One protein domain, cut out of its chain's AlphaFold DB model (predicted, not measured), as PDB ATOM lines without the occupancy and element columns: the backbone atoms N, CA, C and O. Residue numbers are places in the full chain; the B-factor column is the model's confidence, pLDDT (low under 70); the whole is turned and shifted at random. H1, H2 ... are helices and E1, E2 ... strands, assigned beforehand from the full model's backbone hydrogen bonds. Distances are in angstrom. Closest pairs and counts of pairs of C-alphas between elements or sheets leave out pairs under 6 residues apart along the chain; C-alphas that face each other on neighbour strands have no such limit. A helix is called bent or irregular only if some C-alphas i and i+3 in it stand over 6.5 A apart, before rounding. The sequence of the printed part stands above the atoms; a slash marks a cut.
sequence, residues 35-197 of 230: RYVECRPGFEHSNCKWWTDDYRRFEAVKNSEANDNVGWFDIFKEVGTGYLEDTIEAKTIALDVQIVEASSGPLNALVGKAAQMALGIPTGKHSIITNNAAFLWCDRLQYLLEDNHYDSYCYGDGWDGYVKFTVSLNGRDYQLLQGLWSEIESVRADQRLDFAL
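AT A GLANCE: This is residues 35 to 197 of the 230 residues of an uncharacterized protein of Rhizobium etli bv. phaseoli str. IE4803 (UniProt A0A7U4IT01). One long sheet of ten strands curls like part of a barrel and folds back on itself at E5, with E6 and E7 facing the rest of it. The long helix H3 packs on one face, H1 covers the other face near the E2 and E1 edge, and the short H2 packs on the folded end. The printed part has 163 residues, in the order E1 E2 H1 E3 E4 E5 H2 E6 E7 E8 E9 E10 H3; the class is mixed, helices and strands. The mixed sheet runs E2 E1 E4 E3 E8 E9 E10 E5 E6 E7. The whole is compact, with a radius of gyration of the C-alphas of 16.2 A, yet elongated, spanning 55 by 33 by 30 A.

IN THESE COORDINATES: E1, residues 35 to 39, begins at C-alpha 35 (-9.950, -5.418, -41.245). E2 is residues 48 to 52, H1 55 to 65 (15.3 A), E3 72 to 75 and E4 85 to 91 (20.1 A). E5, residues 93 to 102 (20.0 A), bends by 82 degrees at residue 99. H2 is residues 106 to 110, E6 114 to 119 (15.5 A), E7 134 to 138 and E8 140 to 143. E9 is residues 149 to 156 (22.0 A) and E10 159 to 166 (21.5 A). H3, residues 172 to 197 (37.6 A), ends at C-alpha 197 (-11.164, -11.503, -57.044).

HOW THE PARTS SIT: The sheet is a folded sheet, bent back into two leaves that face each other, with E5 as the hinge; the closest C-alphas of E7 and E9, Cys 138 and Cys 154, are 3.9 A apart. E1 and E4 are parallel, with N 37 and O 87 2.9 A apart. E2, H1 and E3 form a split strand-helix-strand unit, E1 and E4 between its strands, with a right-handed crossover. E8, E9 and E10 form a meander, each the antiparallel neighbour of the one before; N 142 and O 151 are 2.8 A apart, N 154 and O 161 2.9 A. E5 pairs with E6 over residues 93 to 98 (N 95 and O 117, 2.8 A) and with E10 over residues 98 to 102 (N 100 and O 164, 2.9 A). H1 lies over E1 at a height over the sheet of 9.0 A, along the strands at 5 degrees on the local plane. H3 is on the opposite face; its closest C-alpha to E2 is Glu 183, 6.3 A from Cys 48. H2 is on the sheet; its Asn 108 and Ala 102 of E5 are the closest C-alphas, 5.6 A. In H1 and H3 each O i to N i+4 pair is within hydrogen-bond range; in H2 0 of 1 is, with 2 of 2 O i to N i+3 pairs.

THE WHOLE: The C-alphas farthest apart, Asn 131 and Leu 197, are 56.1 A apart. The printed part has no cut. The link from E6 to E7, 14 residues, is long. Mean pLDDT of the printed part is 85.0; residues 42 to 46, 52, 66 to 68 and 77 to 83 are under 70.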
ATOM      1  N   ARG A  35     -11.262  -5.964 -40.894       82.12
ATOM      2  CA  ARG A  35      -9.950  -5.418 -41.245       82.12
ATOM      3  C   ARG A  35      -9.663  -4.173 -40.423       82.12
ATOM      4  O   ARG A  35     -10.525  -3.318 -40.244       82.12
ATOM      5  N   TYR A  36      -8.418  -4.090 -39.966       85.88
ATOM      6  CA  TYR A  36      -7.899  -2.960 -39.210       85.88
ATOM      7  C   TYR A  36      -6.904  -2.186 -40.072       85.88
ATOM      8  O   TYR A  36      -5.925  -2.753 -40.582       85.88
ATOM      9  N   VAL A  37      -7.181  -0.899 -40.254       86.62
ATOM     10  CA  VAL A  37      -6.384   0.018 -41.070       86.62
ATOM     11  C   VAL A  37      -5.886   1.145 -40.174       86.62
ATOM     12  O   VAL A  37      -6.677   1.837 -39.540       86.62
ATOM     13  N   GLU A  38      -4.568   1.327 -40.128       88.25
ATOM     14  CA  GLU A  38      -3.954   2.518 -39.537       88.25
ATOM     15  C   GLU A  38      -3.764   3.549 -40.640       88.25
ATOM     16  O   GLU A  38      -3.133   3.243 -41.648       88.25
ATOM     17  N   CYS A  39      -4.207   4.779 -40.422       87.50
ATOM     18  CA  CYS A  39      -3.865   5.910 -41.272       87.50
ATOM     19  C   CYS A  39      -2.983   6.920 -40.526       87.50
ATOM     20  O   CYS A  39      -3.227   7.290 -39.378       87.50
ATOM     21  N   ARG A  40      -1.929   7.388 -41.192       83.25
ATOM     22  CA  ARG A  40      -0.986   8.394 -40.700       83.25
ATOM     23  C   ARG A  40      -1.236   9.702 -41.429       83.25
ATOM     24  O   ARG A  40      -0.689   9.888 -42.504       83.25
ATOM     25  N   PRO A  41      -2.066  10.599 -40.898       71.75
ATOM     26  CA  PRO A  41      -2.393  11.835 -41.592       71.75
ATOM     27  C   PRO A  41      -1.122  12.634 -41.908       71.75
ATOM     28  O   PRO A  41      -0.350  13.001 -41.022       71.75
ATOM     29  N   GLY A  42      -0.908  12.879 -43.193       66.44
ATOM     30  CA  GLY A  42       0.257  13.552 -43.748       66.44
ATOM     31  C   GLY A  42      -0.056  14.093 -45.141       66.44
ATOM     32  O   GLY A  42      -1.133  13.860 -45.685       66.44
ATOM     33  N   PHE A  43       0.885  14.836 -45.719       57.41
ATOM     34  CA  PHE A  43       0.730  15.405 -47.066       57.41
ATOM     35  C   PHE A  43       1.076  14.420 -48.188       57.41
ATOM     36  O   PHE A  43       0.815  14.705 -49.352       57.41
ATOM     37  N   GLU A  44       1.688  13.285 -47.854       56.91
ATOM     38  CA  GLU A  44       2.106  12.273 -48.823       56.91
ATOM     39  C   GLU A  44       0.986  11.251 -49.065       56.91
ATOM     40  O   GLU A  44       0.262  10.888 -48.146       56.91
ATOM     41  N   HIS A  45       0.839  10.777 -50.302       54.09
ATOM     42  CA  HIS A  45      -0.223   9.856 -50.746       54.09
ATOM     43  C   HIS A  45       0.046   8.376 -50.385       54.09
ATOM     44  O   HIS A  45      -0.156   7.478 -51.198       54.09
ATOM     45  N   SER A  46       0.634   8.108 -49.214       59.75
ATOM     46  CA  SER A  46       0.925   6.736 -48.764       59.75
ATOM     47  C   SER A  46       0.813   6.616 -47.249       59.75
ATOM     48  O   SER A  46       1.767   6.265 -46.548       59.75
ATOM     49  N   ASN A  47      -0.360   6.970 -46.736       73.94
ATOM     50  CA  ASN A  47      -0.546   7.205 -45.308       73.94
ATOM     51  C   ASN A  47      -1.310   6.090 -44.608       73.94
ATOM     52  O   ASN A  47      -1.174   5.942 -43.395       73.94
ATOM     53  N   CYS A  48      -2.093   5.302 -45.339       85.25
ATOM     54  CA  CYS A  48      -2.850   4.203 -44.761       85.25
ATOM     55  C   CYS A  48      -2.123   2.870 -44.954       85.25
ATOM     56  O   CYS A  48      -1.717   2.502 -46.056       85.25
ATOM     57  N   LYS A  49      -1.957   2.132 -43.858       81.44
ATOM     58  CA  LYS A  49      -1.325   0.821 -43.808       81.44
ATOM     59  C   LYS A  49      -2.282  -0.199 -43.202       81.44
ATOM     60  O   LYS A  49      -2.844  -0.009 -42.124       81.44
ATOM     61  N   TRP A  50      -2.397  -1.335 -43.878       76.44
ATOM     62  CA  TRP A  50      -3.058  -2.516 -43.344       76.44
ATOM     63  C   TRP A  50      -2.148  -3.256 -42.359       76.44
ATOM     64  O   TRP A  50      -0.961  -3.466 -42.627       76.44
ATOM     65  N   TRP A  51      -2.720  -3.679 -41.232       71.00
ATOM     66  CA  TRP A  51      -1.980  -4.422 -40.215       71.00
ATOM     67  C   TRP A  51      -2.305  -5.907 -40.196       71.00
ATOM     68  O   TRP A  51      -1.384  -6.720 -40.255       71.00
ATOM     69  N   THR A  52      -3.581  -6.271 -40.050       67.56
ATOM     70  CA  THR A  52      -4.013  -7.664 -39.867       67.56
ATOM     71  C   THR A  52      -5.543  -7.747 -39.787       67.56
ATOM     72  O   THR A  52      -6.242  -6.740 -39.685       67.56
ATOM     73  N   ASP A  53      -6.049  -8.968 -39.872       70.50
ATOM     74  CA  ASP A  53      -7.375  -9.444 -39.480       70.50
ATOM     75  C   ASP A  53      -7.530  -9.696 -37.959       70.50
ATOM     76  O   ASP A  53      -8.648  -9.906 -37.490       70.50
ATOM     77  N   ASP A  54      -6.443  -9.652 -37.172       79.56
ATOM     78  CA  ASP A  54      -6.450  -9.860 -35.718       79.56
ATOM     79  C   ASP A  54      -6.399  -8.539 -34.935       79.56
ATOM     80  O   ASP A  54      -5.365  -7.865 -34.850       79.56
ATOM     81  N   TYR A  55      -7.513  -8.219 -34.274       80.06
ATOM     82  CA  TYR A  55      -7.632  -7.040 -33.420       80.06
ATOM     83  C   TYR A  55      -6.551  -6.961 -32.342       80.06
ATOM     84  O   TYR A  55      -6.023  -5.886 -32.083       80.06
ATOM     85  N   ARG A  56      -6.169  -8.088 -31.728       82.81
ATOM     86  CA  ARG A  56      -5.220  -8.080 -30.600       82.81
ATOM     87  C   ARG A  56      -3.845  -7.610 -31.023       82.81
ATOM     88  O   ARG A  56      -3.147  -6.945 -30.265       82.81
ATOM     89  N   ARG A  57      -3.437  -7.977 -32.234       80.00
ATOM     90  CA  ARG A  57      -2.149  -7.563 -32.780       80.00
ATOM     91  C   ARG A  57      -2.184  -6.098 -33.200       80.00
ATOM     92  O   ARG A  57      -1.198  -5.404 -32.977       80.00
ATOM     93  N   PHE A  58      -3.304  -5.628 -33.745       80.56
ATOM     94  CA  PHE A  58      -3.521  -4.206 -34.005       80.56
ATOM     95  C   PHE A  58      -3.472  -3.378 -32.706       80.56
ATOM     96  O   PHE A  58      -2.711  -2.420 -32.609       80.56
ATOM     97  N   GLU A  59      -4.178  -3.817 -31.667       81.88
ATOM     98  CA  GLU A  59      -4.181  -3.185 -30.346       81.88
ATOM     99  C   GLU A  59      -2.795  -3.223 -29.681       81.88
ATOM    100  O   GLU A  59      -2.355  -2.232 -29.104       81.88
ATOM    101  N   ALA A  60      -2.054  -4.328 -29.805       81.38
ATOM    102  CA  ALA A  60      -0.690  -4.425 -29.288       81.38
ATOM    103  C   ALA A  60       0.262  -3.429 -29.965       81.38
ATOM    104  O   ALA A  60       1.093  -2.825 -29.290       81.38
ATOM    105  N   VAL A  61       0.129  -3.228 -31.281       77.56
ATOM    106  CA  VAL A  61       0.888  -2.205 -32.015       77.56
ATOM    107  C   VAL A  61       0.501  -0.818 -31.519       77.56
ATOM    108  O   VAL A  61       1.389  -0.042 -31.165       77.56
ATOM    109  N   LYS A  62      -0.805  -0.543 -31.404       79.62
ATOM    110  CA  LYS A  62      -1.316   0.721 -30.870       79.62
ATOM    111  C   LYS A  62      -0.725   1.024 -29.500       79.62
ATOM    112  O   LYS A  62      -0.156   2.090 -29.308       79.62
ATOM    113  N   ASN A  63      -0.773   0.055 -28.593       80.06
ATOM    114  CA  ASN A  63      -0.240   0.178 -27.239       80.06
ATOM    115  C   ASN A  63       1.293   0.286 -27.214       80.06
ATOM    116  O   ASN A  63       1.838   0.947 -26.340       80.06
ATOM    117  N   SER A  64       1.998  -0.331 -28.170       77.88
ATOM    118  CA  SER A  64       3.459  -0.206 -28.289       77.88
ATOM    119  C   SER A  64       3.910   1.156 -28.824       77.88
ATOM    120  O   SER A  64       5.010   1.603 -28.510       77.88
ATOM    121  N   GLU A  65       3.069   1.815 -29.625       74.56
ATOM    122  CA  GLU A  65       3.318   3.159 -30.157       74.56
ATOM    123  C   GLU A  65       2.674   4.266 -29.302       74.56
ATOM    124  O   GLU A  65       3.015   5.444 -29.459       74.56
ATOM    125  N   ALA A  66       1.759   3.901 -28.399       65.00
ATOM    126  CA  ALA A  66       1.102   4.787 -27.450       65.00
ATOM    127  C   ALA A  66       2.091   5.227 -26.364       65.00
ATOM    128  O   ALA A  66       2.120   4.718 -25.248       65.00
ATOM    129  N   ASN A  67       2.918   6.208 -26.710       66.19
ATOM    130  CA  ASN A  67       3.533   7.084 -25.721       66.19
ATOM    131  C   ASN A  67       2.467   8.058 -25.188       66.19
ATOM    132  O   ASN A  67       1.511   8.355 -25.904       66.19
ATOM    133  N   ASP A  68       2.684   8.654 -24.009       62.16
ATOM    134  CA  ASP A  68       1.751   9.593 -23.337       62.16
ATOM    135  C   ASP A  68       1.250  10.773 -24.207       62.16
ATOM    136  O   ASP A  68       0.307  11.474 -23.842       62.16
ATOM    137  N   ASN A  69       1.873  11.012 -25.365       71.06
ATOM    138  CA  ASN A  69       1.583  12.121 -26.272       71.06
ATOM    139  C   ASN A  69       0.864  11.724 -27.573       71.06
ATOM    140  O   ASN A  69       0.533  12.614 -28.354       71.06
ATOM    141  N   VAL A  70       0.650  10.432 -27.846       80.31
ATOM    142  CA  VAL A  70       0.003   9.974 -29.089       80.31
ATOM    143  C   VAL A  70      -1.398   9.469 -28.772       80.31
ATOM    144  O   VAL A  70      -1.564   8.424 -28.148       80.31
ATOM    145  N   GLY A  71      -2.405  10.218 -29.213       85.12
ATOM    146  CA  GLY A  71      -3.789   9.771 -29.229       85.12
ATOM    147  C   GLY A  71      -4.149   9.113 -30.559       85.12
ATOM    148  O   GLY A  71      -3.457   9.257 -31.574       85.12
ATOM    149  N   TRP A  72      -5.265   8.400 -30.534       88.50
ATOM    150  CA  TRP A  72      -5.838   7.721 -31.688       88.50
ATOM    151  C   TRP A  72      -7.305   8.109 -31.817       88.50
ATOM    152  O   TRP A  72      -7.960   8.346 -30.799       88.50
ATOM    153  N   PHE A  73      -7.798   8.211 -33.048       91.19
ATOM    154  CA  PHE A  73      -9.209   8.462 -33.327       91.19
ATOM    155  C   PHE A  73      -9.742   7.549 -34.422       91.19
ATOM    156  O   PHE A  73      -9.030   7.210 -35.369       91.19
ATOM    157  N   ASP A  74     -11.019   7.216 -34.302       91.25
ATOM    158  CA  ASP A  74     -11.756   6.416 -35.267       91.25
ATOM    159  C   ASP A  74     -12.192   7.291 -36.445       91.25
ATOM    160  O   ASP A  74     -12.764   8.368 -36.256       91.25
ATOM    161  N   ILE A  75     -11.996   6.819 -37.673       90.00
ATOM    162  CA  ILE A  75     -12.501   7.484 -38.875       90.00
ATOM    163  C   ILE A  75     -13.680   6.693 -39.421       90.00
ATOM    164  O   ILE A  75     -13.508   5.572 -39.887       90.00
ATOM    165  N   PHE A  76     -14.852   7.329 -39.431       78.38
ATOM    166  CA  PHE A  76     -16.062   6.901 -40.132       78.38
ATOM    167  C   PHE A  76     -16.473   5.437 -39.894       78.38
ATOM    168  O   PHE A  76     -15.999   4.509 -40.547       78.38
ATOM    169  N   LYS A  77     -17.460   5.234 -39.019       62.03
ATOM    170  CA  LYS A  77     -17.988   3.911 -38.666       62.03
ATOM    171  C   LYS A  77     -19.357   3.655 -39.310       62.03
ATOM    172  O   LYS A  77     -20.337   3.558 -38.596       62.03
ATOM    173  N   GLU A  78     -19.450   3.605 -40.640       54.94
ATOM    174  CA  GLU A  78     -20.675   3.226 -41.386       54.94
ATOM    175  C   GLU A  78     -20.323   3.117 -42.885       54.94
ATOM    176  O   GLU A  78     -19.637   3.988 -43.404       54.94
ATOM    177  N   VAL A  79     -20.669   2.109 -43.691       49.22
ATOM    178  CA  VAL A  79     -21.580   0.961 -43.619       49.22
ATOM    179  C   VAL A  79     -20.783  -0.242 -44.133       49.22
ATOM    180  O   VAL A  79     -20.296  -0.219 -45.266       49.22
ATOM    181  N   GLY A  80     -20.639  -1.294 -43.321       50.38
ATOM    182  CA  GLY A  80     -20.069  -2.551 -43.801       50.38
ATOM    183  C   GLY A  80     -20.880  -3.041 -44.999       50.38
ATOM    184  O   GLY A  80     -22.109  -3.064 -44.955       50.38
ATOM    185  N   THR A  81     -20.216  -3.463 -46.072       51.56
ATOM    186  CA  THR A  81     -20.854  -4.007 -47.289       51.56
ATOM    187  C   THR A  81     -21.516  -5.379 -47.051       51.56
ATOM    188  O   THR A  81     -21.671  -6.187 -47.961       51.56
ATOM    189  N   GLY A  82     -21.895  -5.674 -45.803       57.56
ATOM    190  CA  GLY A  82     -22.441  -6.937 -45.315       57.56
ATOM    191  C   GLY A  82     -21.397  -8.033 -45.096       57.56
ATOM    192  O   GLY A  82     -21.674  -8.972 -44.353       57.56
ATOM    193  N   TYR A  83     -20.210  -7.929 -45.708       63.94
ATOM    194  CA  TYR A  83     -19.210  -9.003 -45.690       63.94
ATOM    195  C   TYR A  83     -17.864  -8.620 -45.058       63.94
ATOM    196  O   TYR A  83     -17.206  -9.481 -44.476       63.94
ATOM    197  N   LEU A  84     -17.483  -7.341 -45.126       72.88
ATOM    198  CA  LEU A  84     -16.276  -6.801 -44.502       72.88
ATOM    199  C   LEU A  84     -16.644  -5.599 -43.625       72.88
ATOM    200  O   LEU A  84     -17.339  -4.688 -44.083       72.88
ATOM    201  N   GLU A  85     -16.183  -5.610 -42.379       79.25
ATOM    202  CA  GLU A  85     -16.242  -4.469 -41.470       79.25
ATOM    203  C   GLU A  85     -14.844  -3.859 -41.341       79.25
ATOM    204  O   GLU A  85     -13.911  -4.499 -40.842       79.25
ATOM    205  N   ASP A  86     -14.708  -2.624 -41.814       79.69
ATOM    206  CA  ASP A  86     -13.470  -1.864 -41.707       79.69
ATOM    207  C   ASP A  86     -13.466  -1.053 -40.418       79.69
ATOM    208  O   ASP A  86     -14.374  -0.267 -40.147       79.69
ATOM    209  N   THR A  87     -12.408  -1.227 -39.637       86.88
ATOM    210  CA  THR A  87     -12.060  -0.329 -38.540       86.88
ATOM    211  C   THR A  87     -10.851   0.481 -38.983       86.88
ATOM    212  O   THR A  87      -9.767  -0.070 -39.188       86.88
ATOM    213  N   ILE A  88     -11.057   1.779 -39.179       88.38
ATOM    214  CA  ILE A  88     -10.022   2.709 -39.622       88.38
ATOM    215  C   ILE A  88      -9.715   3.638 -38.455       88.38
ATOM    216  O   ILE A  88     -10.594   4.372 -38.009       88.38
ATOM    217  N   GLU A  89      -8.474   3.617 -37.980       89.62
ATOM    218  CA  GLU A  89      -8.001   4.521 -36.930       89.62
ATOM    219  C   GLU A  89      -6.831   5.361 -37.449       89.62
ATOM    220  O   GLU A  89      -6.034   4.909 -38.278       89.62
ATOM    221  N   ALA A  90      -6.699   6.583 -36.941       88.38
ATOM    222  CA  ALA A  90      -5.586   7.469 -37.255       88.38
ATOM    223  C   ALA A  90      -4.953   8.094 -36.013       88.38
ATOM    224  O   ALA A  90      -5.576   8.217 -34.959       88.38
ATOM    225  N   LYS A  91      -3.686   8.496 -36.159       88.38
ATOM    226  CA  LYS A  91      -2.918   9.189 -35.113       88.38
ATOM    227  C   LYS A  91      -3.325  10.644 -34.980       88.38
ATOM    228  O   LYS A  91      -3.703  11.258 -35.974       88.38
ATOM    229  N   THR A  92      -3.148  11.196 -33.777       88.81
ATOM    230  CA  THR A  92      -3.589  12.550 -33.434       88.81
ATOM    231  C   THR A  92      -3.231  13.616 -34.472       88.81
ATOM    232  O   THR A  92      -2.073  13.726 -34.879       88.81
ATOM    233  N   ILE A  93      -4.208  14.461 -34.817       90.44
ATOM    234  CA  ILE A  93      -4.018  15.672 -35.630       90.44
ATOM    235  C   ILE A  93      -4.644  16.881 -34.970       90.44
ATOM    236  O   ILE A  93      -5.730  16.788 -34.412       90.44
ATOM    237  N   ALA A  94      -3.958  18.015 -35.065       92.06
ATOM    238  CA  ALA A  94      -4.466  19.306 -34.634       92.06
ATOM    239  C   ALA A  94      -4.950  20.099 -35.852       92.06
ATOM    240  O   ALA A  94      -4.268  20.123 -36.877       92.06
ATOM    241  N   LEU A  95      -6.112  20.726 -35.713       93.50
ATOM    242  CA  LEU A  95      -6.832  21.443 -36.755       93.50
ATOM    243  C   LEU A  95      -7.340  22.774 -36.201       93.50
ATOM    244  O   LEU A  95      -7.817  22.839 -35.062       93.50
ATOM    245  N   ASP A  96      -7.303  23.807 -37.030       94.62
ATOM    246  CA  ASP A  96      -8.022  25.050 -36.794       94.62
ATOM    247  C   ASP A  96      -9.405  24.942 -37.449       94.62
ATOM    248  O   ASP A  96      -9.548  24.833 -38.672       94.62
ATOM    249  N   VAL A  97     -10.446  24.952 -36.618       95.62
ATOM    250  CA  VAL A  97     -11.816  24.658 -37.049       95.62
ATOM    251  C   VAL A  97     -12.771  25.791 -36.699       95.62
ATOM    252  O   VAL A  97     -12.562  26.537 -35.741       95.62
ATOM    253  N   GLN A  98     -13.863  25.892 -37.445       95.25
ATOM    254  CA  GLN A  98     -15.017  26.706 -37.089       95.25
ATOM    255  C   GLN A  98     -16.176  25.791 -36.703       95.25
ATOM    256  O   GLN A  98     -16.576  24.926 -37.479       95.25
ATOM    257  N   ILE A  99     -16.728  25.980 -35.506       94.44
ATOM    258  CA  ILE A  99     -17.836  25.153 -35.029       94.44
ATOM    259  C   ILE A  99     -19.137  25.639 -35.664       94.44
ATOM    260  O   ILE A  99     -19.512  26.802 -35.506       94.44
ATOM    261  N   VAL A 100     -19.830  24.745 -36.366       95.00
ATOM    262  CA  VAL A 100     -21.095  25.041 -37.056       95.00
ATOM    263  C   VAL A 100     -22.278  24.607 -36.207       95.00
ATOM    264  O   VAL A 100     -23.224  25.366 -36.029       95.00
ATOM    265  N   GLU A 101     -22.200  23.413 -35.627       93.94
ATOM    266  CA  GLU A 101     -23.209  22.897 -34.708       93.94
ATOM    267  C   GLU A 101     -22.513  22.163 -33.573       93.94
ATOM    268  O   GLU A 101     -21.435  21.596 -33.739       93.94
ATOM    269  N   ALA A 102     -23.136  22.154 -32.406       91.62
ATOM    270  CA  ALA A 102     -22.635  21.395 -31.282       91.62
ATOM    271  C   ALA A 102     -23.810  20.814 -30.502       91.62
ATOM    272  O   ALA A 102     -24.912  21.366 -30.493       91.62
ATOM    273  N   SER A 103     -23.573  19.672 -29.875       86.38
ATOM    274  CA  SER A 103     -24.530  19.057 -28.964       86.38
ATOM    275  C   SER A 103     -24.781  19.943 -27.736       86.38
ATOM    276  O   SER A 103     -24.012  20.845 -27.401       86.38
ATOM    277  N   SER A 104     -25.919  19.719 -27.079       76.81
ATOM    278  CA  SER A 104     -26.404  20.565 -25.988       76.81
ATOM    279  C   SER A 104     -25.422  20.680 -24.816       76.81
ATOM    280  O   SER A 104     -24.749  19.715 -24.474       76.81
ATOM    281  N   GLY A 105     -25.425  21.823 -24.125       82.69
ATOM    282  CA  GLY A 105     -24.638  22.048 -22.906       82.69
ATOM    283  C   GLY A 105     -23.585  23.148 -23.092       82.69
ATOM    284  O   GLY A 105     -23.876  24.133 -23.777       82.69
ATOM    285  N   PRO A 106     -22.376  23.031 -22.502       83.69
ATOM    286  CA  PRO A 106     -21.332  24.058 -22.618       83.69
ATOM    287  C   PRO A 106     -20.831  24.233 -24.061       83.69
ATOM    288  O   PRO A 106     -20.375  25.312 -24.438       83.69
ATOM    289  N   LEU A 107     -20.988  23.198 -24.885       86.44
ATOM    290  CA  LEU A 107     -20.661  23.176 -26.305       86.44
ATOM    291  C   LEU A 107     -21.488  24.160 -27.150       86.44
ATOM    292  O   LEU A 107     -20.957  24.743 -28.094       86.44
ATOM    293  N   ASN A 108     -22.743  24.442 -26.780       87.75
ATOM    294  CA  ASN A 108     -23.582  25.418 -27.493       87.75
ATOM    295  C   ASN A 108     -22.949  26.819 -27.541       87.75
ATOM    296  O   ASN A 108     -23.179  27.577 -28.479       87.75
ATOM    297  N   ALA A 109     -22.126  27.169 -26.545       87.81
ATOM    298  CA  ALA A 109     -21.435  28.456 -26.491       87.81
ATOM    299  C   ALA A 109     -20.289  28.587 -27.515       87.81
ATOM    300  O   ALA A 109     -19.716  29.678 -27.651       87.81
ATOM    301  N   LEU A 110     -19.932  27.491 -28.194       88.12
ATOM    302  CA  LEU A 110     -18.895  27.431 -29.223       88.12
ATOM    303  C   LEU A 110     -19.438  27.631 -30.636       88.12
ATOM    304  O   LEU A 110     -18.657  27.931 -31.532       88.12
ATOM    305  N   VAL A 111     -20.750  27.492 -30.841       92.75
ATOM    306  CA  VAL A 111     -21.372  27.614 -32.164       92.75
ATOM    307  C   VAL A 111     -21.039  28.975 -32.787       92.75
ATOM    308  O   VAL A 111     -21.218  30.026 -32.169       92.75
ATOM    309  N   GLY A 112     -20.513  28.944 -34.011       90.75
ATOM    310  CA  GLY A 112     -20.054  30.109 -34.768       90.75
ATOM    311  C   GLY A 112     -18.638  30.593 -34.430       90.75
ATOM    312  O   GLY A 112     -18.158  31.521 -35.083       90.75
ATOM    313  N   LYS A 113     -17.953  29.995 -33.446       91.31
ATOM    314  CA  LYS A 113     -16.597  30.389 -33.032       91.31
ATOM    315  C   LYS A 113     -15.523  29.503 -33.658       91.31
ATOM    316  O   LYS A 113     -15.760  28.343 -33.991       91.31
ATOM    317  N   ALA A 114     -14.325  30.069 -33.768       93.06
ATOM    318  CA  ALA A 114     -13.120  29.309 -34.064       93.06
ATOM    319  C   ALA A 114     -12.659  28.535 -32.818       93.06
ATOM    320  O   ALA A 114     -12.741  29.044 -31.695       93.06
ATOM    321  N   ALA A 115     -12.162  27.323 -33.027       94.06
ATOM    322  CA  ALA A 115     -11.606  26.462 -31.996       94.06
ATOM    323  C   ALA A 115     -10.376  25.728 -32.537       94.06
ATOM    324  O   ALA A 115     -10.268  25.475 -33.735       94.06
ATOM    325  N   GLN A 116      -9.470  25.362 -31.636       95.50
ATOM    326  CA  GLN A 116      -8.429  24.386 -31.941       95.50
ATOM    327  C   GLN A 116      -8.969  23.007 -31.598       95.50
ATOM    328  O   GLN A 116      -9.386  22.768 -30.465       95.50
ATOM    329  N   MET A 117      -8.988  22.107 -32.573       94.94
ATOM    330  CA  MET A 117      -9.476  20.746 -32.401       94.94
ATOM    331  C   MET A 117      -8.333  19.765 -32.620       94.94
ATOM    332  O   MET A 117      -7.715  19.737 -33.678       94.94
ATOM    333  N   ALA A 118      -8.070  18.944 -31.616       94.19
ATOM    334  CA  ALA A 118      -7.208  17.790 -31.706       94.19
ATOM    335  C   ALA A 118      -8.069  16.527 -31.839       94.19
ATOM    336  O   ALA A 118      -8.763  16.121 -30.903       94.19
ATOM    337  N   LEU A 119      -8.023  15.905 -33.013       93.00
ATOM    338  CA  LEU A 119      -8.566  14.567 -33.226       93.00
ATOM    339  C   LEU A 119      -7.549  13.566 -32.686       93.00
ATOM    340  O   LEU A 119      -6.373  13.688 -32.993       93.00
ATOM    341  N   GLY A 120      -7.992  12.596 -31.900       90.75
ATOM    342  CA  GLY A 120      -7.199  11.600 -31.186       90.75
ATOM    343  C   GLY A 120      -6.834  12.066 -29.785       90.75
ATOM    344  O   GLY A 120      -6.127  13.062 -29.643       90.75
ATOM    345  N   ILE A 121      -7.278  11.329 -28.761       88.38
ATOM    346  CA  ILE A 121      -7.168  11.724 -27.347       88.38
ATOM    347  C   ILE A 121      -6.003  10.977 -26.675       88.38
ATOM    348  O   ILE A 121      -6.092   9.762 -26.488       88.38
ATOM    349  N   PRO A 122      -4.905  11.660 -26.301       86.19
ATOM    350  CA  PRO A 122      -3.856  11.069 -25.479       86.19
ATOM    351  C   PRO A 122      -4.351  10.819 -24.052       86.19
ATOM    352  O   PRO A 122      -5.279  11.471 -23.565       86.19
ATOM    353  N   THR A 123      -3.698   9.902 -23.342       83.00
ATOM    354  CA  THR A 123      -4.082   9.534 -21.976       83.00
ATOM    355  C   THR A 123      -4.110  10.755 -21.046       83.00
ATOM    356  O   THR A 123      -3.139  11.501 -20.933       83.00
ATOM    357  N   GLY A 124      -5.243  10.964 -20.366       81.81
ATOM    358  CA  GLY A 124      -5.425  12.049 -19.393       81.81
ATOM    359  C   GLY A 124      -5.576  13.452 -19.994       81.81
ATOM    360  O   GLY A 124      -5.435  14.440 -19.269       81.81
ATOM    361  N   LYS A 125      -5.823  13.574 -21.304       87.81
ATOM    362  CA  LYS A 125      -6.146  14.851 -21.955       87.81
ATOM    363  C   LYS A 125      -7.655  15.024 -22.095       87.81
ATOM    364  O   LYS A 125      -8.367  14.085 -22.431       87.81
ATOM    365  N   HIS A 126      -8.118  16.248 -21.861       88.94
ATOM    366  CA  HIS A 126      -9.532  16.623 -21.892       88.94
ATOM    367  C   HIS A 126      -9.704  17.990 -22.550       88.94
ATOM    368  O   HIS A 126      -8.797  18.827 -22.505       88.94
ATOM    369  N   SER A 127     -10.854  18.204 -23.192       92.56
ATOM    370  CA  SER A 127     -11.205  19.479 -23.823       92.56
ATOM    371  C   SER A 127     -11.337  20.589 -22.788       92.56
ATOM    372  O   SER A 127     -11.918  20.395 -21.721       92.56
ATOM    373  N   ILE A 128     -10.864  21.779 -23.149       91.44
ATOM    374  CA  ILE A 128     -10.910  22.975 -22.311       91.44
ATOM    375  C   ILE A 128     -11.678  24.057 -23.064       91.44
ATOM    376  O   ILE A 128     -11.284  24.486 -24.150       91.44
ATOM    377  N   ILE A 129     -12.763  24.533 -22.457       89.19
ATOM    378  CA  ILE A 129     -13.551  25.658 -22.962       89.19
ATOM    379  C   ILE A 129     -13.322  26.845 -22.033       89.19
ATOM    380  O   ILE A 129     -13.632  26.793 -20.844       89.19
ATOM    381  N   THR A 130     -12.783  27.930 -22.582       84.88
ATOM    382  CA  THR A 130     -12.634  29.211 -21.883       84.88
ATOM    383  C   THR A 130     -13.473  30.285 -22.568       84.88
ATOM    384  O   THR A 130     -13.983  30.091 -23.671       84.88
ATOM    385  N   ASN A 131     -13.584  31.460 -21.947       78.31
ATOM    386  CA  ASN A 131     -14.319  32.585 -22.534       78.31
ATOM    387  C   ASN A 131     -13.728  33.065 -23.873       78.31
ATOM    388  O   ASN A 131     -14.466  33.597 -24.700       78.31
ATOM    389  N   ASN A 132     -12.421  32.867 -24.085       76.75
ATOM    390  CA  ASN A 132     -11.681  33.446 -25.212       76.75
ATOM    391  C   ASN A 132     -11.186  32.406 -26.225       76.75
ATOM    392  O   ASN A 132     -10.862  32.769 -27.351       76.75
ATOM    393  N   ALA A 133     -11.094  31.137 -25.831       79.44
ATOM    394  CA  ALA A 133     -10.572  30.063 -26.665       79.44
ATOM    395  C   ALA A 133     -11.208  28.723 -26.285       79.44
ATOM    396  O   ALA A 133     -11.509  28.478 -25.112       79.44
ATOM    397  N   ALA A 134     -11.355  27.850 -27.273       89.75
ATOM    398  CA  ALA A 134     -11.755  26.468 -27.077       89.75
ATOM    399  C   ALA A 134     -10.681  25.552 -27.659       89.75
ATOM    400  O   ALA A 134     -10.274  25.722 -28.809       89.75
ATOM    401  N   PHE A 135     -10.233  24.606 -26.838       94.25
ATOM    402  CA  PHE A 135      -9.359  23.519 -27.241       94.25
ATOM    403  C   PHE A 135     -10.120  22.207 -27.062       94.25
ATOM    404  O   PHE A 135     -10.478  21.853 -25.937       94.25
ATOM    405  N   LEU A 136     -10.401  21.508 -28.156       94.69
ATOM    406  CA  LEU A 136     -11.238  20.312 -28.171       94.69
ATOM    407  C   LEU A 136     -10.379  19.070 -28.410       94.69
ATOM    408  O   LEU A 136      -9.580  19.053 -29.335       94.69
ATOM    409  N   TRP A 137     -10.558  18.038 -27.592       95.06
ATOM    410  CA  TRP A 137     -10.029  16.694 -27.801       95.06
ATOM    411  C   TRP A 137     -11.178  15.767 -28.175       95.06
ATOM    412  O   TRP A 137     -12.153  15.652 -27.422       95.06
ATOM    413  N   CYS A 138     -11.059  15.113 -29.324       94.19
ATOM    414  CA  CYS A 138     -12.134  14.312 -29.891       94.19
ATOM    415  C   CYS A 138     -11.609  12.967 -30.399       94.19
ATOM    416  O   CYS A 138     -10.469  12.886 -30.844       94.19
ATOM    417  N   ASP A 139     -12.398  11.901 -30.321       93.19
ATOM    418  CA  ASP A 139     -11.953  10.525 -30.620       93.19
ATOM    419  C   ASP A 139     -12.497   9.971 -31.938       93.19
ATOM    420  O   ASP A 139     -12.190   8.838 -32.305       93.19
ATOM    421  N   ARG A 140     -13.294  10.757 -32.664       93.38
ATOM    422  CA  ARG A 140     -13.922  10.329 -33.911       93.38
ATOM    423  C   ARG A 140     -13.835  11.404 -34.977       93.38
ATOM    424  O   ARG A 140     -13.963  12.584 -34.674       93.38
ATOM    425  N   LEU A 141     -13.700  10.995 -36.229       94.50
ATOM    426  CA  LEU A 141     -13.876  11.845 -37.398       94.50
ATOM    427  C   LEU A 141     -14.894  11.209 -38.346       94.50
ATOM    428  O   LEU A 141     -14.714  10.081 -38.806       94.50
ATOM    429  N   GLN A 142     -15.937  11.952 -38.683       93.94
ATOM    430  CA  GLN A 142     -16.916  11.589 -39.696       93.94
ATOM    431  C   GLN A 142     -16.963  12.678 -40.766       93.94
ATOM    432  O   GLN A 142     -17.051  13.865 -40.461       93.94
ATOM    433  N   TYR A 143     -16.889  12.265 -42.029       91.94
ATOM    434  CA  TYR A 143     -17.027  13.169 -43.167       91.94
ATOM    435  C   TYR A 143     -18.524  13.354 -43.448       91.94
ATOM    436  O   TYR A 143     -19.295  12.393 -43.438       91.94
ATOM    437  N   LEU A 144     -18.971  14.587 -43.649       91.88
ATOM    438  CA  LEU A 144     -20.365  14.847 -43.997       91.88
ATOM    439  C   LEU A 144     -20.523  14.912 -45.523       91.88
ATOM    440  O   LEU A 144     -19.546  14.905 -46.266       91.88
ATOM    441  N   LEU A 145     -21.773  14.906 -45.994       87.25
ATOM    442  CA  LEU A 145     -22.083  14.994 -47.427       87.25
ATOM    443  C   LEU A 145     -21.672  16.337 -48.037       87.25
ATOM    444  O   LEU A 145     -21.430  16.420 -49.237       87.25
ATOM    445  N   GLU A 146     -21.652  17.383 -47.219       88.69
ATOM    446  CA  GLU A 146     -21.203  18.705 -47.621       88.69
ATOM    447  C   GLU A 146     -19.676  18.751 -47.581       88.69
ATOM    448  O   GLU A 146     -19.058  18.336 -46.594       88.69
ATOM    449  N   ASP A 147     -19.070  19.282 -48.646       85.81
ATOM    450  CA  ASP A 147     -17.634  19.550 -48.674       85.81
ATOM    451  C   ASP A 147     -17.241  20.352 -47.438       85.81
ATOM    452  O   ASP A 147     -18.054  21.107 -46.921       85.81
ATOM    453  N   ASN A 148     -16.013  20.161 -46.956       92.00
ATOM    454  CA  ASN A 148     -15.427  20.835 -45.792       92.00
ATOM    455  C   ASN A 148     -16.206  20.771 -44.467       92.00
ATOM    456  O   ASN A 148     -15.773  21.432 -43.521       92.00
ATOM    457  N   HIS A 149     -17.273  19.975 -44.378       94.44
ATOM    458  CA  HIS A 149     -18.037  19.744 -43.159       94.44
ATOM    459  C   HIS A 149     -17.725  18.367 -42.576       94.44
ATOM    460  O   HIS A 149     -17.684  17.346 -43.269       94.44
ATOM    461  N   TYR A 150     -17.530  18.348 -41.266       95.31
ATOM    462  CA  TYR A 150     -17.129  17.165 -40.522       95.31
ATOM    463  C   TYR A 150     -17.900  17.096 -39.211       95.31
ATOM    464  O   TYR A 150     -18.354  18.118 -38.695       95.31
ATOM    465  N   ASP A 151     -18.023  15.892 -38.671       95.31
ATOM    466  CA  ASP A 151     -18.587  15.635 -37.350       95.31
ATOM    467  C   ASP A 151     -17.589  14.848 -36.499       95.31
ATOM    468  O   ASP A 151     -16.840  13.999 -36.994       95.31
ATOM    469  N   SER A 152     -17.539  15.167 -35.213       95.38
ATOM    470  CA  SER A 152     -16.591  14.587 -34.273       95.38
ATOM    471  C   SER A 152     -17.186  14.510 -32.878       95.38
ATOM    472  O   SER A 152     -17.971  15.369 -32.483       95.38
ATOM    473  N   TYR A 153     -16.815  13.476 -32.127       94.06
ATOM    474  CA  TYR A 153     -17.246  13.301 -30.745       94.06
ATOM    475  C   TYR A 153     -16.138  13.737 -29.791       94.06
ATOM    476  O   TYR A 153     -15.041  13.179 -29.807       94.06
ATOM    477  N   CYS A 154     -16.415  14.758 -28.987       93.81
ATOM    478  CA  CYS A 154     -15.430  15.425 -28.144       93.81
ATOM    479  C   CYS A 154     -15.763  15.262 -26.660       93.81
ATOM    480  O   CYS A 154     -16.931  15.163 -26.287       93.81
ATOM    481  N   TYR A 155     -14.733  15.290 -25.812       92.25
ATOM    482  CA  TYR A 155     -14.867  15.073 -24.366       92.25
ATOM    483  C   TYR A 155     -14.184  16.181 -23.584       92.25
ATOM    484  O   TYR A 155     -13.036  16.524 -23.873       92.25
ATOM    485  N   GLY A 156     -14.835  16.690 -22.546       90.94
ATOM    486  CA  GLY A 156     -14.258  17.628 -21.589       90.94
ATOM    487  C   GLY A 156     -14.651  17.309 -20.152       90.94
ATOM    488  O   GLY A 156     -15.204  16.252 -19.846       90.94
ATOM    489  N   ASP A 157     -14.348  18.236 -19.249       89.25
ATOM    490  CA  ASP A 157     -14.606  18.052 -17.821       89.25
ATOM    491  C   ASP A 157     -16.113  18.108 -17.521       89.25
ATOM    492  O   ASP A 157     -16.717  19.179 -17.433       89.25
ATOM    493  N   GLY A 158     -16.726  16.932 -17.366       88.19
ATOM    494  CA  GLY A 158     -18.149  16.792 -17.042       88.19
ATOM    495  C   GLY A 158     -19.097  16.994 -18.225       88.19
ATOM    496  O   GLY A 158     -20.293  17.191 -18.009       88.19
ATOM    497  N   TRP A 159     -18.583  16.960 -19.455       90.19
ATOM    498  CA  TRP A 159     -19.391  16.986 -20.668       90.19
ATOM    499  C   TRP A 159     -18.733  16.179 -21.784       90.19
ATOM    500  O   TRP A 159     -17.512  16.073 -21.873       90.19
ATOM    501  N   ASP A 160     -19.560  15.664 -22.674       92.38
ATOM    502  CA  ASP A 160     -19.161  14.980 -23.890       92.38
ATOM    503  C   ASP A 160     -20.243  15.194 -24.946       92.38
ATOM    504  O   ASP A 160     -21.401  15.474 -24.619       92.38
ATOM    505  N   GLY A 161     -19.864  15.117 -26.217       93.44
ATOM    506  CA  GLY A 161     -20.851  15.187 -27.277       93.44
ATOM    507  C   GLY A 161     -20.307  15.495 -28.660       93.44
ATOM    508  O   GLY A 161     -19.125  15.771 -28.862       93.44
ATOM    509  N   TYR A 162     -21.224  15.448 -29.624       94.56
ATOM    510  CA  TYR A 162     -20.942  15.705 -31.030       94.56
ATOM    511  C   TYR A 162     -20.729  17.192 -31.304       94.56
ATOM    512  O   TYR A 162     -21.408  18.054 -30.726       94.56
ATOM    513  N   VAL A 163     -19.797  17.471 -32.206       95.12
ATOM    514  CA  VAL A 163     -19.434  18.795 -32.687       95.12
ATOM    515  C   VAL A 163     -19.269  18.711 -34.198       95.12
ATOM    516  O   VAL A 163     -18.346  18.065 -34.696       95.12
ATOM    517  N   LYS A 164     -20.130  19.427 -34.922       96.25
ATOM    518  CA  LYS A 164     -19.965  19.640 -36.354       96.25
ATOM    519  C   LYS A 164     -19.123  20.871 -36.594       96.25
ATOM    520  O   LYS A 164     -19.384  21.945 -36.041       96.25
ATOM    521  N   PHE A 165     -18.139  20.731 -37.458       96.19
ATOM    522  CA  PHE A 165     -17.177  21.781 -37.714       96.19
ATOM    523  C   PHE A 165     -16.813  21.862 -39.186       96.19
ATOM    524  O   PHE A 165     -16.991  20.916 -39.957       96.19
ATOM    525  N   THR A 166     -16.282  23.018 -39.556       96.88
ATOM    526  CA  THR A 166     -15.705  23.270 -40.867       96.88
ATOM    527  C   THR A 166     -14.255  23.683 -40.750       96.88
ATOM    528  O   THR A 166     -13.808  24.227 -39.740       96.88
ATOM    529  N   VAL A 167     -13.511  23.426 -41.818       95.94
ATOM    530  CA  VAL A 167     -12.148  23.930 -42.013       95.94
ATOM    531  C   VAL A 167     -12.129  24.872 -43.211       95.94
ATOM    532  O   VAL A 167     -12.975  24.788 -44.108       95.94
ATOM    533  N   SER A 168     -11.155  25.781 -43.241       94.12
ATOM    534  CA  SER A 168     -11.012  26.736 -44.341       94.12
ATOM    535  C   SER A 168     -10.796  26.015 -45.675       94.12
ATOM    536  O   SER A 168      -9.862  25.222 -45.814       94.12
ATOM    537  N   LEU A 169     -11.645  26.304 -46.667       90.81
ATOM    538  CA  LEU A 169     -11.501  25.773 -48.023       90.81
ATOM    539  C   LEU A 169     -10.129  26.145 -48.592       90.81
ATOM    540  O   LEU A 169      -9.710  27.299 -48.521       90.81
ATOM    541  N   ASN A 170      -9.440  25.164 -49.176       87.19
ATOM    542  CA  ASN A 170      -8.060  25.287 -49.673       87.19
ATOM    543  C   ASN A 170      -6.998  25.575 -48.595       87.19
ATOM    544  O   ASN A 170      -5.839  25.820 -48.931       87.19
ATOM    545  N   GLY A 171      -7.365  25.531 -47.312       90.31
ATOM    546  CA  GLY A 171      -6.424  25.605 -46.203       90.31
ATOM    547  C   GLY A 171      -5.614  24.319 -46.038       90.31
ATOM    548  O   GLY A 171      -5.952  23.261 -46.576       90.31
ATOM    549  N   ARG A 172      -4.550  24.405 -45.233       91.81
ATOM    550  CA  ARG A 172      -3.700  23.262 -44.868       91.81
ATOM    551  C   ARG A 172      -4.518  22.100 -44.295       91.81
ATOM    552  O   ARG A 172      -4.335  20.961 -44.708       91.81
ATOM    553  N   ASP A 173      -5.427  22.405 -43.376       92.38
ATOM    554  CA  ASP A 173      -6.229  21.411 -42.658       92.38
ATOM    555  C   ASP A 173      -7.243  20.729 -43.577       92.38
ATOM    556  O   ASP A 173      -7.436  19.517 -43.506       92.38
ATOM    557  N   TYR A 174      -7.812  21.481 -44.523       92.06
ATOM    558  CA  TYR A 174      -8.640  20.915 -45.583       92.06
ATOM    559  C   TYR A 174      -7.849  19.925 -46.439       92.06
ATOM    560  O   TYR A 174      -8.293  18.800 -46.644       92.06
ATOM    561  N   GLN A 175      -6.656  20.309 -46.905       90.94
ATOM    562  CA  GLN A 175      -5.802  19.425 -47.703       90.94
ATOM    563  C   GLN A 175      -5.391  18.166 -46.933       90.94
ATOM    564  O   GLN A 175      -5.385  17.083 -47.510       90.94
ATOM    565  N   LEU A 176      -5.103  18.292 -45.635       90.88
ATOM    566  CA  LEU A 176      -4.792  17.160 -44.764       90.88
ATOM    567  C   LEU A 176      -5.973  16.178 -44.678       90.88
ATOM    568  O   LEU A 176      -5.795  14.979 -44.892       90.88
ATOM    569  N   LEU A 177      -7.182  16.682 -44.402       91.12
ATOM    570  CA  LEU A 177      -8.386  15.854 -44.284       91.12
ATOM    571  C   LEU A 177      -8.813  15.246 -45.625       91.12
ATOM    572  O   LEU A 177      -9.280  14.107 -45.650       91.12
ATOM    573  N   GLN A 178      -8.631  15.964 -46.735       89.81
ATOM    574  CA  GLN A 178      -8.896  15.446 -48.082       89.81
ATOM    575  C   GLN A 178      -7.866  14.403 -48.515       89.81
ATOM    576  O   GLN A 178      -8.236  13.387 -49.101       89.81
ATOM    577  N   GLY A 179      -6.589  14.608 -48.186       88.31
ATOM    578  CA  GLY A 179      -5.551  13.599 -48.384       88.31
ATOM    579  C   GLY A 179      -5.900  12.317 -47.636       88.31
ATOM    580  O   GLY A 179      -5.966  11.252 -48.236       88.31
ATOM    581  N   LEU A 180      -6.243  12.433 -46.351       89.31
ATOM    582  CA  LEU A 180      -6.688  11.306 -45.529       89.31
ATOM    583  C   LEU A 180      -7.917  10.593 -46.119       89.31
ATOM    584  O   LEU A 180      -7.939   9.366 -46.173       89.31
ATOM    585  N   TRP A 181      -8.908  11.342 -46.608       88.88
ATOM    586  CA  TRP A 181     -10.093  10.777 -47.260       88.88
ATOM    587  C   TRP A 181      -9.755   9.992 -48.528       88.88
ATOM    588  O   TRP A 181     -10.213   8.864 -48.699       88.88
ATOM    589  N   SER A 182      -8.935  10.577 -49.402       88.06
ATOM    590  CA  SER A 182      -8.503   9.950 -50.653       88.06
ATOM    591  C   SER A 182      -7.785   8.626 -50.397       88.06
ATOM    592  O   SER A 182      -8.032   7.644 -51.093       88.06
ATOM    593  N   GLU A 183      -6.917   8.585 -49.388       87.56
ATOM    594  CA  GLU A 183      -6.190   7.372 -49.004       87.56
ATOM    595  C   GLU A 183      -7.135   6.288 -48.480       87.56
ATOM    596  O   GLU A 183      -7.026   5.121 -48.858       87.56
ATOM    597  N   ILE A 184      -8.107   6.675 -47.652       87.06
ATOM    598  CA  ILE A 184      -9.131   5.757 -47.145       87.06
ATOM    599  C   ILE A 184      -9.948   5.166 -48.295       87.06
ATOM    600  O   ILE A 184     -10.171   3.953 -48.324       87.06
ATOM    601  N   GLU A 185     -10.378   5.987 -49.254       87.12
ATOM    602  CA  GLU A 185     -11.146   5.484 -50.393       87.12
ATOM    603  C   GLU A 185     -10.286   4.615 -51.317       87.12
ATOM    604  O   GLU A 185     -10.786   3.617 -51.832       87.12
ATOM    605  N   SER A 186      -8.989   4.913 -51.463       86.94
ATOM    606  CA  SER A 186      -8.052   4.047 -52.191       86.94
ATOM    607  C   SER A 186      -7.950   2.665 -51.544       86.94
ATOM    608  O   SER A 186      -8.118   1.655 -52.224       86.94
ATOM    609  N   VAL A 187      -7.756   2.601 -50.221       85.69
ATOM    610  CA  VAL A 187      -7.693   1.323 -49.491       85.69
ATOM    611  C   VAL A 187      -9.007   0.552 -49.622       85.69
ATOM    612  O   VAL A 187      -8.995  -0.654 -49.868       85.69
ATOM    613  N   ARG A 188     -10.153   1.232 -49.518       85.62
ATOM    614  CA  ARG A 188     -11.467   0.601 -49.720       85.62
ATOM    615  C   ARG A 188     -11.662   0.109 -51.152       85.62
ATOM    616  O   ARG A 188     -12.266  -0.944 -51.357       85.62
ATOM    617  N   ALA A 189     -11.180   0.843 -52.152       86.06
ATOM    618  CA  ALA A 189     -11.252   0.431 -53.550       86.06
ATOM    619  C   ALA A 189     -10.434  -0.846 -53.796       86.06
ATOM    620  O   ALA A 189     -10.964  -1.800 -54.377       86.06
ATOM    621  N   ASP A 190      -9.208  -0.903 -53.273       85.75
ATOM    622  CA  ASP A 190      -8.351  -2.092 -53.338       85.75
ATOM    623  C   ASP A 190      -9.016  -3.292 -52.652       85.75
ATOM    624  O   ASP A 190      -9.075  -4.387 -53.209       85.75
ATOM    625  N   GLN A 191      -9.629  -3.083 -51.487       81.75
ATOM    626  CA  GLN A 191     -10.369  -4.131 -50.778       81.75
ATOM    627  C   GLN A 191     -11.588  -4.647 -51.553       81.75
ATOM    628  O   GLN A 191     -11.865  -5.851 -51.546       81.75
ATOM    629  N   ARG A 192     -12.348  -3.758 -52.207       85.12
ATOM    630  CA  ARG A 192     -13.483  -4.159 -53.057       85.12
ATOM    631  C   ARG A 192     -12.996  -5.031 -54.213       85.12
ATOM    632  O   ARG A 192     -13.654  -6.019 -54.545       85.12
ATOM    633  N   LEU A 193     -11.845  -4.693 -54.794       87.25
ATOM    634  CA  LEU A 193     -11.214  -5.472 -55.856       87.25
ATOM    635  C   LEU A 193     -10.718  -6.830 -55.338       87.25
ATOM    636  O   LEU A 193     -11.041  -7.851 -55.946       87.25
ATOM    637  N   ASP A 194     -10.025  -6.866 -54.199       87.00
ATOM    638  CA  ASP A 194      -9.585  -8.102 -53.533       87.00
ATOM    639  C   ASP A 194     -10.758  -9.054 -53.280       87.00
ATOM    640  O   ASP A 194     -10.697 -10.249 -53.589       87.00
ATOM    641  N   PHE A 195     -11.859  -8.523 -52.743       86.25
ATOM    642  CA  PHE A 195     -13.054  -9.309 -52.466       86.25
ATOM    643  C   PHE A 195     -13.715  -9.823 -53.752       86.25
ATOM    644  O   PHE A 195     -14.130 -10.986 -53.822       86.25
ATOM    645  N   ALA A 196     -13.774  -8.993 -54.797       88.06
ATOM    646  CA  ALA A 196     -14.271  -9.412 -56.103       88.06
ATOM    647  C   ALA A 196     -13.413 -10.542 -56.699       88.06
ATOM    648  O   ALA A 196     -13.961 -11.537 -57.180       88.06
ATOM    649  N   LEU A 197     -12.082 -10.445 -56.609       88.81
ATOM    650  CA  LEU A 197     -11.164 -11.503 -57.044       88.81
ATOM    651  C   LEU A 197     -11.352 -12.788 -56.238       88.81
ATOM    652  O   LEU A 197     -11.387 -13.875 -56.819       88.81
TER     653      LEU A 197